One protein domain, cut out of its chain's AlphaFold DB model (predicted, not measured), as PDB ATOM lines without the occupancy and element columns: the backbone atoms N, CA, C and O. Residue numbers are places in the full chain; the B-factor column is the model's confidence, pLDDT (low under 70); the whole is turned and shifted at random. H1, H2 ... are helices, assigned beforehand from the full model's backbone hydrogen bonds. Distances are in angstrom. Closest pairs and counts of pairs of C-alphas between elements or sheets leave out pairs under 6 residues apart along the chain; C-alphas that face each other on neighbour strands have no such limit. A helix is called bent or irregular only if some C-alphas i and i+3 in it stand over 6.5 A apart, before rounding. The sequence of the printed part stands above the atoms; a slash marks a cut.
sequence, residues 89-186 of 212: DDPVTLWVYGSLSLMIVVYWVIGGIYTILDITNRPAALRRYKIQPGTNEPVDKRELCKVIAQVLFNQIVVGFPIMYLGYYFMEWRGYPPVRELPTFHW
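Overview. This is residues 89 to 186 of the 212 residues of the protein "Fatty acid hydroxylase domain-containing protein 2-like isoform x3 protein" of Lasius niger (UniProt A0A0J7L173). Two long, kinked helices, H1 and H3, run opposite ways in a narrow, loose pair, touching along one part and parted at the far end, where a loop with tiny H2 joins them. Residues 180 to 186 stick out. The 98 printed residues, with three named helices in the order H1, H2, H3 and no named strand, are all helix in class and only just extended, close to loose, with a radius of gyration of the C-alphas of 19.1 A and spans of 52 by 34 by 19 A.

Arrangement. H1, residues 91 to 120, touches H3, residues 141 to 173, with residues 92 to 104 alone meeting 155 to 167; the closest C-alphas, of Val 96 and Met 163, are 5.4 A apart. Their shallow tilt is 23 degrees, opposite ways. H2, residues 124 to 127, is apart from both. O i to N i+4 pairs are within hydrogen-bond range in 25 of 26 for H1 and 28 of 29 for H3; H2 is too short for one.

Along the chain. H1 starts at C-alpha 91 (2.216, -4.413, -18.615), spans 41.3 A and has a kink of 28 degrees near residue 114. H2 spans 5.3 A. H3 spans 45.5 A, has a kink of 28 degrees near residue 161 and ends at C-alpha 173 (-9.242, -9.142, -11.985); it is neither bent nor irregular, but only just: C-alphas 157 and 160 are 6.0 A apart.

Size, cuts and confidence. The farthest C-alphas, of Ala 124 and Trp 172, are 53.5 A apart. The printed part has no cut; the link H2 to H3 is long, 13 residues. Residues 121 to 138 have pLDDT under 70.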
ATOM      1  N   ASP A  89       8.709  -6.149 -21.008       90.56
ATOM      2  CA  ASP A  89       7.602  -6.935 -20.444       90.56
ATOM      3  C   ASP A  89       6.673  -6.086 -19.559       90.56
ATOM      4  O   ASP A  89       5.850  -6.626 -18.820       90.56
ATOM      5  N   ASP A  90       6.825  -4.757 -19.595       91.06
ATOM      6  CA  ASP A  90       6.031  -3.843 -18.779       91.06
ATOM      7  C   ASP A  90       4.547  -3.890 -19.202       91.06
ATOM      8  O   ASP A  90       4.216  -3.575 -20.354       91.06
ATOM      9  N   PRO A  91       3.627  -4.258 -18.290       89.00
ATOM     10  CA  PRO A  91       2.216  -4.413 -18.615       89.00
ATOM     11  C   PRO A  91       1.580  -3.134 -19.164       89.00
ATOM     12  O   PRO A  91       0.810  -3.202 -20.116       89.00
ATOM     13  N   VAL A  92       1.920  -1.957 -18.632       91.38
ATOM     14  CA  VAL A  92       1.348  -0.692 -19.121       91.38
ATOM     15  C   VAL A  92       1.822  -0.412 -20.548       91.38
ATOM     16  O   VAL A  92       1.019  -0.081 -21.425       91.38
ATOM     17  N   THR A  93       3.114  -0.601 -20.809       92.19
ATOM     18  CA  THR A  93       3.722  -0.451 -22.136       92.19
ATOM     19  C   THR A  93       3.024  -1.321 -23.172       92.19
ATOM     20  O   THR A  93       2.676  -0.832 -24.246       92.19
ATOM     21  N   LEU A  94       2.747  -2.583 -22.857       91.69
ATOM     22  CA  LEU A  94       2.144  -3.509 -23.814       91.69
ATOM     23  C   LEU A  94       0.630  -3.315 -23.944       91.69
ATOM     24  O   LEU A  94       0.125  -3.163 -25.056       91.69
ATOM     25  N   TRP A  95      -0.084  -3.279 -22.821       89.50
ATOM     26  CA  TRP A  95      -1.548  -3.290 -22.795       89.50
ATOM     27  C   TRP A  95      -2.157  -1.936 -23.129       89.50
ATOM     28  O   TRP A  95      -3.223  -1.887 -23.732       89.50
ATOM     29  N   VAL A  96      -1.509  -0.832 -22.753       93.06
ATOM     30  CA  VAL A  96      -2.004   0.510 -23.074       93.06
ATOM     31  C   VAL A  96      -1.373   0.981 -24.373       93.06
ATOM     32  O   VAL A  96      -2.069   1.152 -25.373       93.06
ATOM     33  N   TYR A  97      -0.053   1.170 -24.390       93.50
ATOM     34  CA  TYR A  97       0.617   1.799 -25.529       93.50
ATOM     35  C   TYR A  97       0.744   0.858 -26.727       93.50
ATOM     36  O   TYR A  97       0.490   1.283 -27.855       93.50
ATOM     37  N   GLY A  98       1.095  -0.408 -26.504       93.31
ATOM     38  CA  GLY A  98       1.229  -1.422 -27.547       93.31
ATOM     39  C   GLY A  98      -0.099  -1.689 -28.249       93.31
ATOM     40  O   GLY A  98      -0.193  -1.530 -29.466       93.31
ATOM     41  N   SER A  99      -1.148  -2.008 -27.487       92.81
ATOM     42  CA  SER A  99      -2.491  -2.241 -28.027       92.81
ATOM     43  C   SER A  99      -3.073  -1.007 -28.720       92.81
ATOM     44  O   SER A  99      -3.610  -1.132 -29.822       92.81
ATOM     45  N   LEU A 100      -2.921   0.193 -28.143       94.19
ATOM     46  CA  LEU A 100      -3.389   1.427 -28.784       94.19
ATOM     47  C   LEU A 100      -2.635   1.699 -30.092       94.19
ATOM     48  O   LEU A 100      -3.252   2.026 -31.105       94.19
ATOM     49  N   SER A 101      -1.312   1.520 -30.094       94.31
ATOM     50  CA  SER A 101      -0.489   1.691 -31.296       94.31
ATOM     51  C   SER A 101      -0.885   0.698 -32.382       94.31
ATOM     52  O   SER A 101      -1.056   1.092 -33.533       94.31
ATOM     53  N   LEU A 102      -1.087  -0.574 -32.025       94.50
ATOM     54  CA  LEU A 102      -1.528  -1.605 -32.961       94.50
ATOM     55  C   LEU A 102      -2.891  -1.253 -33.570       94.50
ATOM     56  O   LEU A 102      -3.043  -1.304 -34.788       94.50
ATOM     57  N   MET A 103      -3.853  -0.834 -32.743       94.69
ATOM     58  CA  MET A 103      -5.178  -0.403 -33.196       94.69
ATOM     59  C   MET A 103      -5.082   0.767 -34.186       94.69
ATOM     60  O   MET A 103      -5.681   0.716 -35.261       94.69
ATOM     61  N   ILE A 104      -4.307   1.802 -33.851       95.00
ATOM     62  CA  ILE A 104      -4.096   2.974 -34.710       95.00
ATOM     63  C   ILE A 104      -3.450   2.544 -36.033       95.00
ATOM     64  O   ILE A 104      -3.949   2.898 -37.100       95.00
ATOM     65  N   VAL A 105      -2.379   1.747 -35.989       96.06
ATOM     66  CA  VAL A 105      -1.672   1.288 -37.194       96.06
ATOM     67  C   VAL A 105      -2.599   0.487 -38.102       96.06
ATOM     68  O   VAL A 105      -2.694   0.802 -39.285       96.06
ATOM     69  N   VAL A 106      -3.320  -0.506 -37.577       95.94
ATOM     70  CA  VAL A 106      -4.227  -1.336 -38.385       95.94
ATOM     71  C   VAL A 106      -5.338  -0.486 -39.004       95.94
ATOM     72  O   VAL A 106      -5.592  -0.596 -40.206       95.94
ATOM     73  N   TYR A 107      -5.946   0.411 -38.219       95.25
ATOM     74  CA  TYR A 107      -6.981   1.325 -38.699       95.25
ATOM     75  C   TYR A 107      -6.476   2.206 -39.847       95.25
ATOM     76  O   TYR A 107      -7.114   2.280 -40.894       95.25
ATOM     77  N   TRP A 108      -5.322   2.854 -39.680       96.19
ATOM     78  CA  TRP A 108      -4.799   3.785 -40.681       96.19
ATOM     79  C   TRP A 108      -4.190   3.087 -41.891       96.19
ATOM     80  O   TRP A 108      -4.263   3.633 -42.988       96.19
ATOM     81  N   VAL A 109      -3.639   1.883 -41.745       96.00
ATOM     82  CA  VAL A 109      -3.148   1.106 -42.890       96.00
ATOM     83  C   VAL A 109      -4.322   0.660 -43.757       96.00
ATOM     84  O   VAL A 109      -4.359   0.973 -44.943       96.00
ATOM     85  N   ILE A 110      -5.312  -0.021 -43.178       93.94
ATOM     86  CA  ILE A 110      -6.438  -0.564 -43.948       93.94
ATOM     87  C   ILE A 110      -7.386   0.563 -44.377       93.94
ATOM     88  O   ILE A 110      -7.670   0.728 -45.563       93.94
ATOM     89  N   GLY A 111      -7.840   1.381 -43.426       91.88
ATOM     90  CA  GLY A 111      -8.730   2.513 -43.683       91.88
ATOM     91  C   GLY A 111      -8.085   3.587 -44.556       91.88
ATOM     92  O   GLY A 111      -8.758   4.179 -45.400       91.88
ATOM     93  N   GLY A 112      -6.771   3.795 -44.433       92.12
ATOM     94  CA  GLY A 112      -6.018   4.697 -45.302       92.12
ATOM     95  C   GLY A 112      -5.987   4.222 -46.750       92.12
ATOM     96  O   GLY A 112      -6.197   5.040 -47.641       92.12
ATOM     97  N   ILE A 113      -5.823   2.916 -47.007       90.56
ATOM     98  CA  ILE A 113      -5.921   2.359 -48.368       90.56
ATOM     99  C   ILE A 113      -7.293   2.675 -48.978       90.56
ATOM    100  O   ILE A 113      -7.354   3.201 -50.090       90.56
ATOM    101  N   TYR A 114      -8.387   2.428 -48.251       85.56
ATOM    102  CA  TYR A 114      -9.736   2.760 -48.727       85.56
ATOM    103  C   TYR A 114      -9.927   4.265 -48.944       85.56
ATOM    104  O   TYR A 114     -10.417   4.681 -49.990       85.56
ATOM    105  N   THR A 115      -9.445   5.087 -48.013       88.12
ATOM    106  CA  THR A 115      -9.514   6.550 -48.118       88.12
ATOM    107  C   THR A 115      -8.755   7.058 -49.349       88.12
ATOM    108  O   THR A 115      -9.246   7.922 -50.074       88.12
ATOM    109  N   ILE A 116      -7.576   6.500 -49.646       86.88
ATOM    110  CA  ILE A 116      -6.795   6.842 -50.845       86.88
ATOM    111  C   ILE A 116      -7.555   6.455 -52.118       86.88
ATOM    112  O   ILE A 116      -7.575   7.237 -53.074       86.88
ATOM    113  N   LEU A 117      -8.195   5.282 -52.140       82.75
ATOM    114  CA  LEU A 117      -9.035   4.856 -53.263       82.75
ATOM    115  C   LEU A 117     -10.217   5.815 -53.477       82.75
ATOM    116  O   LEU A 117     -10.491   6.189 -54.621       82.75
ATOM    117  N   ASP A 118     -10.851   6.279 -52.399       79.19
ATOM    118  CA  ASP A 118     -11.977   7.217 -52.454       79.19
ATOM    119  C   ASP A 118     -11.574   8.630 -52.901       79.19
ATOM    120  O   ASP A 118     -12.296   9.265 -53.673       79.19
ATOM    121  N   ILE A 119     -10.392   9.118 -52.509       81.56
ATOM    122  CA  ILE A 119      -9.857  10.395 -53.013       81.56
ATOM    123  C   ILE A 119      -9.494  10.274 -54.500       81.56
ATOM    124  O   ILE A 119      -9.774  11.176 -55.295       81.56
ATOM    125  N   THR A 120      -8.858   9.166 -54.890       80.25
ATOM    126  CA  THR A 120      -8.295   8.989 -56.239       80.25
ATOM    127  C   THR A 120      -9.366   8.661 -57.283       80.25
ATOM    128  O   THR A 120      -9.179   8.963 -58.461       80.25
ATOM    129  N   ASN A 121     -10.501   8.073 -56.881       68.69
ATOM    130  CA  ASN A 121     -11.614   7.689 -57.762       68.69
ATOM    131  C   ASN A 121     -11.201   6.805 -58.964       68.69
ATOM    132  O   ASN A 121     -11.836   6.827 -60.022       68.69
ATOM    133  N   ARG A 122     -10.131   6.007 -58.831       65.94
ATOM    134  CA  ARG A 122      -9.635   5.087 -59.874       65.94
ATOM    135  C   ARG A 122      -9.384   3.694 -59.291       65.94
ATOM    136  O   ARG A 122      -8.900   3.625 -58.166       65.94
ATOM    137  N   PRO A 123      -9.650   2.593 -60.025       62.91
ATOM    138  CA  PRO A 123     -10.127   2.459 -61.407       62.91
ATOM    139  C   PRO A 123     -11.663   2.388 -61.511       62.91
ATOM    140  O   PRO A 123     -12.341   1.919 -60.600       62.91
ATOM    141  N   ALA A 124     -12.219   2.753 -62.673       64.94
ATOM    142  CA  ALA A 124     -13.664   2.684 -62.949       64.94
ATOM    143  C   ALA A 124     -14.276   1.282 -62.715       64.94
ATOM    144  O   ALA A 124     -15.458   1.168 -62.395       64.94
ATOM    145  N   ALA A 125     -13.462   0.223 -62.805       64.69
ATOM    146  CA  ALA A 125     -13.851  -1.159 -62.530       64.69
ATOM    147  C   ALA A 125     -14.163  -1.454 -61.051       64.69
ATOM    148  O   ALA A 125     -14.898  -2.400 -60.793       64.69
ATOM    149  N   LEU A 126     -13.646  -0.675 -60.089       64.38
ATOM    150  CA  LEU A 126     -13.979  -0.827 -58.661       64.38
ATOM    151  C   LEU A 126     -15.250  -0.057 -58.280       64.38
ATOM    152  O   LEU A 126     -15.947  -0.433 -57.342       64.38
ATOM    153  N   ARG A 127     -15.612   0.973 -59.057       64.31
ATOM    154  CA  ARG A 127     -16.792   1.809 -58.795       64.31
ATOM    155  C   ARG A 127     -18.111   1.030 -58.888       64.31
ATOM    156  O   ARG A 127     -19.067   1.376 -58.208       64.31
ATOM    157  N   ARG A 128     -18.148  -0.057 -59.670       68.44
ATOM    158  CA  ARG A 128     -19.312  -0.963 -59.795       68.44
ATOM    159  C   ARG A 128     -19.645  -1.751 -58.518       68.44
ATOM    160  O   ARG A 128     -20.710  -2.350 -58.468       68.44
ATOM    161  N   TYR A 129     -18.732  -1.799 -57.544       67.44
ATOM    162  CA  TYR A 129     -18.896  -2.538 -56.286       67.44
ATOM    163  C   TYR A 129     -19.070  -1.613 -55.070       67.44
ATOM    164  O   TYR A 129     -19.135  -2.100 -53.943       67.44
ATOM    165  N   LYS A 130     -19.143  -0.286 -55.265       65.50
ATOM    166  CA  LYS A 130     -19.463   0.640 -54.172       65.50
ATOM    167  C   LYS A 130     -20.905   0.410 -53.711       65.50
ATOM    168  O   LYS A 130     -21.825   0.418 -54.522       65.50
ATOM    169  N   ILE A 131     -21.087   0.269 -52.398       68.69
ATOM    170  CA  ILE A 131     -22.395   0.064 -51.752       68.69
ATOM    171  C   ILE A 131     -23.299   1.308 -51.903       68.69
ATOM    172  O   ILE A 131     -24.518   1.175 -51.913       68.69
ATOM    173  N   GLN A 132     -22.721   2.506 -52.082       63.94
ATOM    174  CA  GLN A 132     -23.454   3.764 -52.305       63.94
ATOM    175  C   GLN A 132     -22.876   4.550 -53.502       63.94
ATOM    176  O   GLN A 132     -21.965   5.361 -53.329       63.94
ATOM    177  N   PRO A 133     -23.351   4.302 -54.736       61.69
ATOM    178  CA  PRO A 133     -22.876   5.017 -55.918       61.69
ATOM    179  C   PRO A 133     -23.366   6.478 -55.934       61.69
ATOM    180  O   PRO A 133     -24.561   6.731 -55.826       61.69
ATOM    181  N   GLY A 134     -22.451   7.436 -56.124       64.81
ATOM    182  CA  GLY A 134     -22.772   8.857 -56.345       64.81
ATOM    183  C   GLY A 134     -22.852   9.747 -55.097       64.81
ATOM    184  O   GLY A 134     -22.983  10.961 -55.236       64.81
ATOM    185  N   THR A 135     -22.728   9.191 -53.890       64.38
ATOM    186  CA  THR A 135     -22.642   9.984 -52.651       64.38
ATOM    187  C   THR A 135     -21.208  10.483 -52.442       64.38
ATOM    188  O   THR A 135     -20.278   9.681 -52.439       64.38
ATOM    189  N   ASN A 136     -21.023  11.792 -52.225       61.12
ATOM    190  CA  ASN A 136     -19.727  12.426 -51.916       61.12
ATOM    191  C   ASN A 136     -18.602  12.188 -52.951       61.12
ATOM    192  O   ASN A 136     -17.439  12.031 -52.578       61.12
ATOM    193  N   GLU A 137     -18.916  12.189 -54.252       68.88
ATOM    194  CA  GLU A 137     -17.911  12.169 -55.327       68.88
ATOM    195  C   GLU A 137     -17.814  13.546 -56.025       68.88
ATOM    196  O   GLU A 137     -18.814  14.011 -56.573       68.88
ATOM    197  N   PRO A 138     -16.630  14.195 -56.080       69.56
ATOM    198  CA  PRO A 138     -15.387  13.852 -55.386       69.56
ATOM    199  C   PRO A 138     -15.457  14.180 -53.886       69.56
ATOM    200  O   PRO A 138     -16.144  15.113 -53.477       69.56
ATOM    201  N   VAL A 139     -14.696  13.443 -53.072       76.12
ATOM    202  CA  VAL A 139     -14.624  13.665 -51.620       76.12
ATOM    203  C   VAL A 139     -14.142  15.090 -51.334       76.12
ATOM    204  O   VAL A 139     -13.057  15.483 -51.778       76.12
ATOM    205  N   ASP A 140     -14.924  15.864 -50.573       85.00
ATOM    206  CA  ASP A 140     -14.496  17.187 -50.119       85.00
ATOM    207  C   ASP A 140     -13.316  17.039 -49.153       85.00
ATOM    208  O   ASP A 140     -13.433  16.513 -48.045       85.00
ATOM    209  N   LYS A 141     -12.154  17.538 -49.578       85.00
ATOM    210  CA  LYS A 141     -10.908  17.483 -48.811       85.00
ATOM    211  C   LYS A 141     -11.013  18.218 -47.475       85.00
ATOM    212  O   LYS A 141     -10.341  17.824 -46.528       85.00
ATOM    213  N   ARG A 142     -11.824  19.281 -47.379       89.44
ATOM    214  CA  ARG A 142     -12.002  20.028 -46.123       89.44
ATOM    215  C   ARG A 142     -12.769  19.202 -45.104       89.44
ATOM    216  O   ARG A 142     -12.328  19.100 -43.962       89.44
ATOM    217  N   GLU A 143     -13.868  18.590 -45.528       88.50
ATOM    218  CA  GLU A 143     -14.641  17.682 -44.680       88.50
ATOM    219  C   GLU A 143     -13.824  16.439 -44.318       88.50
ATOM    220  O   GLU A 143     -13.801  16.042 -43.157       88.50
ATOM    221  N   LEU A 144     -13.039  15.901 -45.255       89.75
ATOM    222  CA  LEU A 144     -12.120  14.803 -44.968       89.75
ATOM    223  C   LEU A 144     -11.092  15.176 -43.891       89.75
ATOM    224  O   LEU A 144     -10.900  14.415 -42.947       89.75
ATOM    225  N   CYS A 145     -10.454  16.349 -43.982       92.44
ATOM    226  CA  CYS A 145      -9.521  16.803 -42.950       92.44
ATOM    227  C   CYS A 145     -10.201  16.959 -41.582       92.44
ATOM    228  O   CYS A 145      -9.598  16.603 -40.570       92.44
ATOM    229  N   LYS A 146     -11.447  17.449 -41.537       94.69
ATOM    230  CA  LYS A 146     -12.222  17.530 -40.289       94.69
ATOM    231  C   LYS A 146     -12.476  16.144 -39.697       94.69
ATOM    232  O   LYS A 146     -12.259  15.952 -38.505       94.69
ATOM    233  N   VAL A 147     -12.881  15.175 -40.521       93.69
ATOM    234  CA  VAL A 147     -13.119  13.793 -40.078       93.69
ATOM    235  C   VAL A 147     -11.822  13.145 -39.596       93.69
ATOM    236  O   VAL A 147     -11.809  12.562 -38.520       93.69
ATOM    237  N   ILE A 148     -10.715  13.301 -40.328       94.31
ATOM    238  CA  ILE A 148      -9.395  12.799 -39.916       94.31
ATOM    239  C   ILE A 148      -8.987  13.393 -38.563       94.31
ATOM    240  O   ILE A 148      -8.582  12.653 -37.669       94.31
ATOM    241  N   ALA A 149      -9.131  14.710 -38.388       95.69
ATOM    242  CA  ALA A 149      -8.824  15.372 -37.123       95.69
ATOM    243  C   ALA A 149      -9.694  14.835 -35.977       95.69
ATOM    244  O   ALA A 149      -9.180  14.567 -34.894       95.69
ATOM    245  N   GLN A 150     -10.985  14.608 -36.233       96.56
ATOM    246  CA  GLN A 150     -11.902  14.038 -35.251       96.56
ATOM    247  C   GLN A 150     -11.542  12.592 -34.889       96.56
ATOM    248  O   GLN A 150     -11.579  12.224 -33.718       96.56
ATOM    249  N   VAL A 151     -11.159  11.767 -35.867       96.00
ATOM    250  CA  VAL A 151     -10.721  10.385 -35.623       96.00
ATOM    251  C   VAL A 151      -9.459  10.366 -34.766       96.00
ATOM    252  O   VAL A 151      -9.413   9.626 -33.787       96.00
ATOM    253  N   LEU A 152      -8.467  11.201 -35.082       95.31
ATOM    254  CA  LEU A 152      -7.244  11.309 -34.282       95.31
ATOM    255  C   LEU A 152      -7.541  11.816 -32.868       95.31
ATOM    256  O   LEU A 152      -7.032  11.258 -31.899       95.31
ATOM    257  N   PHE A 153      -8.406  12.824 -32.729       96.00
ATOM    258  CA  PHE A 153      -8.856  13.299 -31.423       96.00
ATOM    259  C   PHE A 153      -9.505  12.170 -30.619       96.00
ATOM    260  O   PHE A 153      -9.127  11.946 -29.474       96.00
ATOM    261  N   ASN A 154     -10.413  11.403 -31.223       95.31
ATOM    262  CA  ASN A 154     -11.070  10.279 -30.559       95.31
ATOM    263  C   ASN A 154     -10.068   9.182 -30.169       95.31
ATOM    264  O   ASN A 154     -10.067   8.727 -29.029       95.31
ATOM    265  N   GLN A 155      -9.180   8.777 -31.078       95.00
ATOM    266  CA  GLN A 155      -8.187   7.731 -30.812       95.00
ATOM    267  C   GLN A 155      -7.243   8.096 -29.663       95.00
ATOM    268  O   GLN A 155      -6.859   7.223 -28.892       95.00
ATOM    269  N   ILE A 156      -6.890   9.374 -29.524       92.56
ATOM    270  CA  ILE A 156      -5.987   9.835 -28.470       92.56
ATOM    271  C   ILE A 156      -6.776  10.177 -27.203       92.56
ATOM    272  O   ILE A 156      -6.610   9.533 -26.172       92.56
ATOM    273  N   VAL A 157      -7.669  11.161 -27.264       94.75
ATOM    274  CA  VAL A 157      -8.331  11.728 -26.081       94.75
ATOM    275  C   VAL A 157      -9.337  10.768 -25.461       94.75
ATOM    276  O   VAL A 157      -9.460  10.744 -24.241       94.75
ATOM    277  N   VAL A 158     -10.037   9.967 -26.267       94.25
ATOM    278  CA  VAL A 158     -10.980   8.957 -25.759       94.25
ATOM    279  C   VAL A 158     -10.291   7.603 -25.607       94.25
ATOM    280  O   VAL A 158     -10.495   6.920 -24.605       94.25
ATOM    281  N   GLY A 159      -9.428   7.233 -26.558       93.44
ATOM    282  CA  GLY A 159      -8.728   5.951 -26.533       93.44
ATOM    283  C   GLY A 159      -7.823   5.781 -25.314       93.44
ATOM    284  O   GLY A 159      -7.949   4.775 -24.623       93.44
ATOM    285  N   PHE A 160      -6.972   6.759 -24.979       93.44
ATOM    286  CA  PHE A 160      -6.066   6.623 -23.828       93.44
ATOM    287  C   PHE A 160      -6.800   6.376 -22.496       93.44
ATOM    288  O   PHE A 160      -6.457   5.399 -21.826       93.44
ATOM    289  N   PRO A 161      -7.810   7.176 -22.093       94.88
ATOM    290  CA  PRO A 161      -8.568   6.909 -20.872       94.88
ATOM    291  C   PRO A 161      -9.227   5.531 -20.858       94.88
ATOM    292  O   PRO A 161      -9.144   4.839 -19.848       94.88
ATOM    293  N   ILE A 162      -9.837   5.104 -21.970       94.69
ATOM    294  CA  ILE A 162     -10.468   3.779 -22.060       94.69
ATOM    295  C   ILE A 162      -9.427   2.672 -21.873       94.69
ATOM    296  O   ILE A 162      -9.671   1.736 -21.114       94.69
ATOM    297  N   MET A 163      -8.256   2.789 -22.504       94.12
ATOM    298  CA  MET A 163      -7.185   1.800 -22.368       94.12
ATOM    299  C   MET A 163      -6.646   1.727 -20.935       94.12
ATOM    300  O   MET A 163      -6.446   0.631 -20.418       94.12
ATOM    301  N   TYR A 164      -6.472   2.867 -20.259       94.94
ATOM    302  CA  TYR A 164      -6.065   2.891 -18.851       94.94
ATOM    303  C   TYR A 164      -7.128   2.297 -17.922       94.94
ATOM    304  O   TYR A 164      -6.797   1.521 -17.029       94.94
ATOM    305  N   LEU A 165      -8.409   2.612 -18.137       94.94
ATOM    306  CA  LEU A 165      -9.505   2.001 -17.380       94.94
ATOM    307  C   LEU A 165      -9.545   0.482 -17.582       94.94
ATOM    308  O   LEU A 165      -9.696  -0.262 -16.616       94.94
ATOM    309  N   GLY A 166      -9.358   0.024 -18.823       92.19
ATOM    310  CA  GLY A 166      -9.249  -1.395 -19.150       92.19
ATOM    311  C   GLY A 166      -8.060  -2.066 -18.461       92.19
ATOM    312  O   GLY A 166      -8.216  -3.149 -17.902       92.19
ATOM    313  N   TYR A 167      -6.899  -1.406 -18.432       92.44
ATOM    314  CA  TYR A 167      -5.716  -1.886 -17.716       92.44
ATOM    315  C   TYR A 167      -5.990  -2.076 -16.219       92.44
ATOM    316  O   TYR A 167      -5.786  -3.174 -15.706       92.44
ATOM    317  N   TYR A 168      -6.542  -1.068 -15.533       93.44
ATOM    318  CA  TYR A 168      -6.875  -1.190 -14.108       93.44
ATOM    319  C   TYR A 168      -7.933  -2.263 -13.840       93.44
ATOM    320  O   TYR A 168      -7.862  -2.972 -12.838       93.44
ATOM    321  N   PHE A 169      -8.909  -2.419 -14.737       92.81
ATOM    322  CA  PHE A 169      -9.903  -3.484 -14.627       92.81
ATOM    323  C   PHE A 169      -9.265  -4.878 -14.747       92.81
ATOM    324  O   PHE A 169      -9.621  -5.798 -14.008       92.81
ATOM    325  N   MET A 170      -8.300  -5.033 -15.653       88.44
ATOM    326  CA  MET A 170      -7.547  -6.274 -15.827       88.44
ATOM    327  C   MET A 170      -6.619  -6.559 -14.648       88.44
ATOM    328  O   MET A 170      -6.547  -7.700 -14.198       88.44
ATOM    329  N   GLU A 171      -5.951  -5.536 -14.119       90.50
ATOM    330  CA  GLU A 171      -5.133  -5.640 -12.911       90.50
ATOM    331  C   GLU A 171      -5.980  -6.061 -11.704       90.50
ATOM    332  O   GLU A 171      -5.620  -7.005 -11.002       90.50
ATOM    333  N   TRP A 172      -7.153  -5.447 -11.520       91.31
ATOM    334  CA  TRP A 172      -8.095  -5.800 -10.455       91.31
ATOM    335  C   TRP A 172      -8.573  -7.255 -10.541       91.31
ATOM    336  O   TRP A 172      -8.687  -7.935  -9.521       91.31
ATOM    337  N   ARG A 173      -8.836  -7.749 -11.755       90.75
ATOM    338  CA  ARG A 173      -9.242  -9.142 -11.985       90.75
ATOM    339  C   ARG A 173      -8.086 -10.138 -11.814       90.75
ATOM    340  O   ARG A 173      -8.342 -11.316 -11.568       90.75
ATOM    341  N   GLY A 174      -6.847  -9.670 -11.955       86.25
ATOM    342  CA  GLY A 174      -5.648 -10.489 -12.093       86.25
ATOM    343  C   GLY A 174      -5.489 -11.016 -13.521       86.25
ATOM    344  O   GLY A 174      -6.424 -11.571 -14.106       86.25
ATOM    345  N   TYR A 175      -4.292 -10.857 -14.091       78.88
ATOM    346  CA  TYR A 175      -3.946 -11.361 -15.422       78.88
ATOM    347  C   TYR A 175      -2.788 -12.370 -15.358       78.88
ATOM    348  O   TYR A 175      -1.949 -12.289 -14.456       78.88
ATOM    349  N   PRO A 176      -2.755 -13.352 -16.282       81.75
ATOM    350  CA  PRO A 176      -1.665 -14.321 -16.364       81.75
ATOM    351  C   PRO A 176      -0.344 -13.647 -16.776       81.75
ATOM    352  O   PRO A 176      -0.362 -12.530 -17.298       81.75
ATOM    353  N   PRO A 177       0.808 -14.310 -16.567       85.75
ATOM    354  CA  PRO A 177       2.110 -13.775 -16.954       85.75
ATOM    355  C   PRO A 177       2.138 -13.347 -18.424       85.75
ATOM    356  O   PRO A 177       1.800 -14.122 -19.310       85.75
ATOM    357  N   VAL A 178       2.597 -12.122 -18.695       87.38
ATOM    358  CA  VAL A 178       2.599 -11.539 -20.051       87.38
ATOM    359  C   VAL A 178       3.466 -12.330 -21.036       87.38
ATOM    360  O   VAL A 178       3.196 -12.330 -22.237       87.38
ATOM    361  N   ARG A 179       4.495 -13.025 -20.539       90.00
ATOM    362  CA  ARG A 179       5.354 -13.880 -21.363       90.00
ATOM    363  C   ARG A 179       4.665 -15.148 -21.836       90.00
ATOM    364  O   ARG A 179       5.045 -15.647 -22.880       90.00
ATOM    365  N   GLU A 180       3.676 -15.672 -21.126       91.12
ATOM    366  CA  GLU A 180       3.062 -16.950 -21.488       91.12
ATOM    367  C   GLU A 180       1.822 -16.712 -22.350       91.12
ATOM    368  O   GLU A 180       0.804 -16.205 -21.875       91.12
ATOM    369  N   LEU A 181       1.894 -17.077 -23.634       91.50
ATOM    370  CA  LEU A 181       0.727 -17.009 -24.508       91.50
ATOM    371  C   LEU A 181      -0.234 -18.182 -24.249       91.50
ATOM    372  O   LEU A 181       0.206 -19.300 -23.963       91.50
ATOM    373  N   PRO A 182      -1.555 -17.975 -24.420       91.88
ATOM    374  CA  PRO A 182      -2.508 -19.075 -24.451       91.88
ATOM    375  C   PRO A 182      -2.162 -20.079 -25.555       91.88
ATOM    376  O   PRO A 182      -1.540 -19.744 -26.568       91.88
ATOM    377  N   THR A 183      -2.617 -21.324 -25.400       92.50
ATOM    378  CA  THR A 183      -2.422 -22.332 -26.445       92.50
ATOM    379  C   THR A 183      -3.064 -21.873 -27.754       92.50
ATOM    380  O   THR A 183      -4.134 -21.267 -27.779       92.50
ATOM    381  N   PHE A 184      -2.431 -22.200 -28.879       93.06
ATOM    382  CA  PHE A 184      -2.853 -21.673 -30.178       93.06
ATOM    383  C   PHE A 184      -4.316 -22.010 -30.537       93.06
ATOM    384  O   PHE A 184      -5.044 -21.166 -31.051       93.06
ATOM    385  N   HIS A 185      -4.793 -23.212 -30.205       92.62
ATOM    386  CA  HIS A 185      -6.195 -23.586 -30.421       92.62
ATOM    387  C   HIS A 185      -7.167 -22.834 -29.497       92.62
ATOM    388  O   HIS A 185      -8.309 -22.605 -29.891       92.62
ATOM    389  N   TRP A 186      -6.735 -22.440 -28.294       94.38
ATOM    390  CA  TRP A 186      -7.552 -21.639 -27.385       94.38
ATOM    391  C   TRP A 186      -7.763 -20.232 -27.937       94.38
ATOM    392  O   TRP A 186      -8.900 -19.778 -27.991       94.38
TER     393      TRP A 186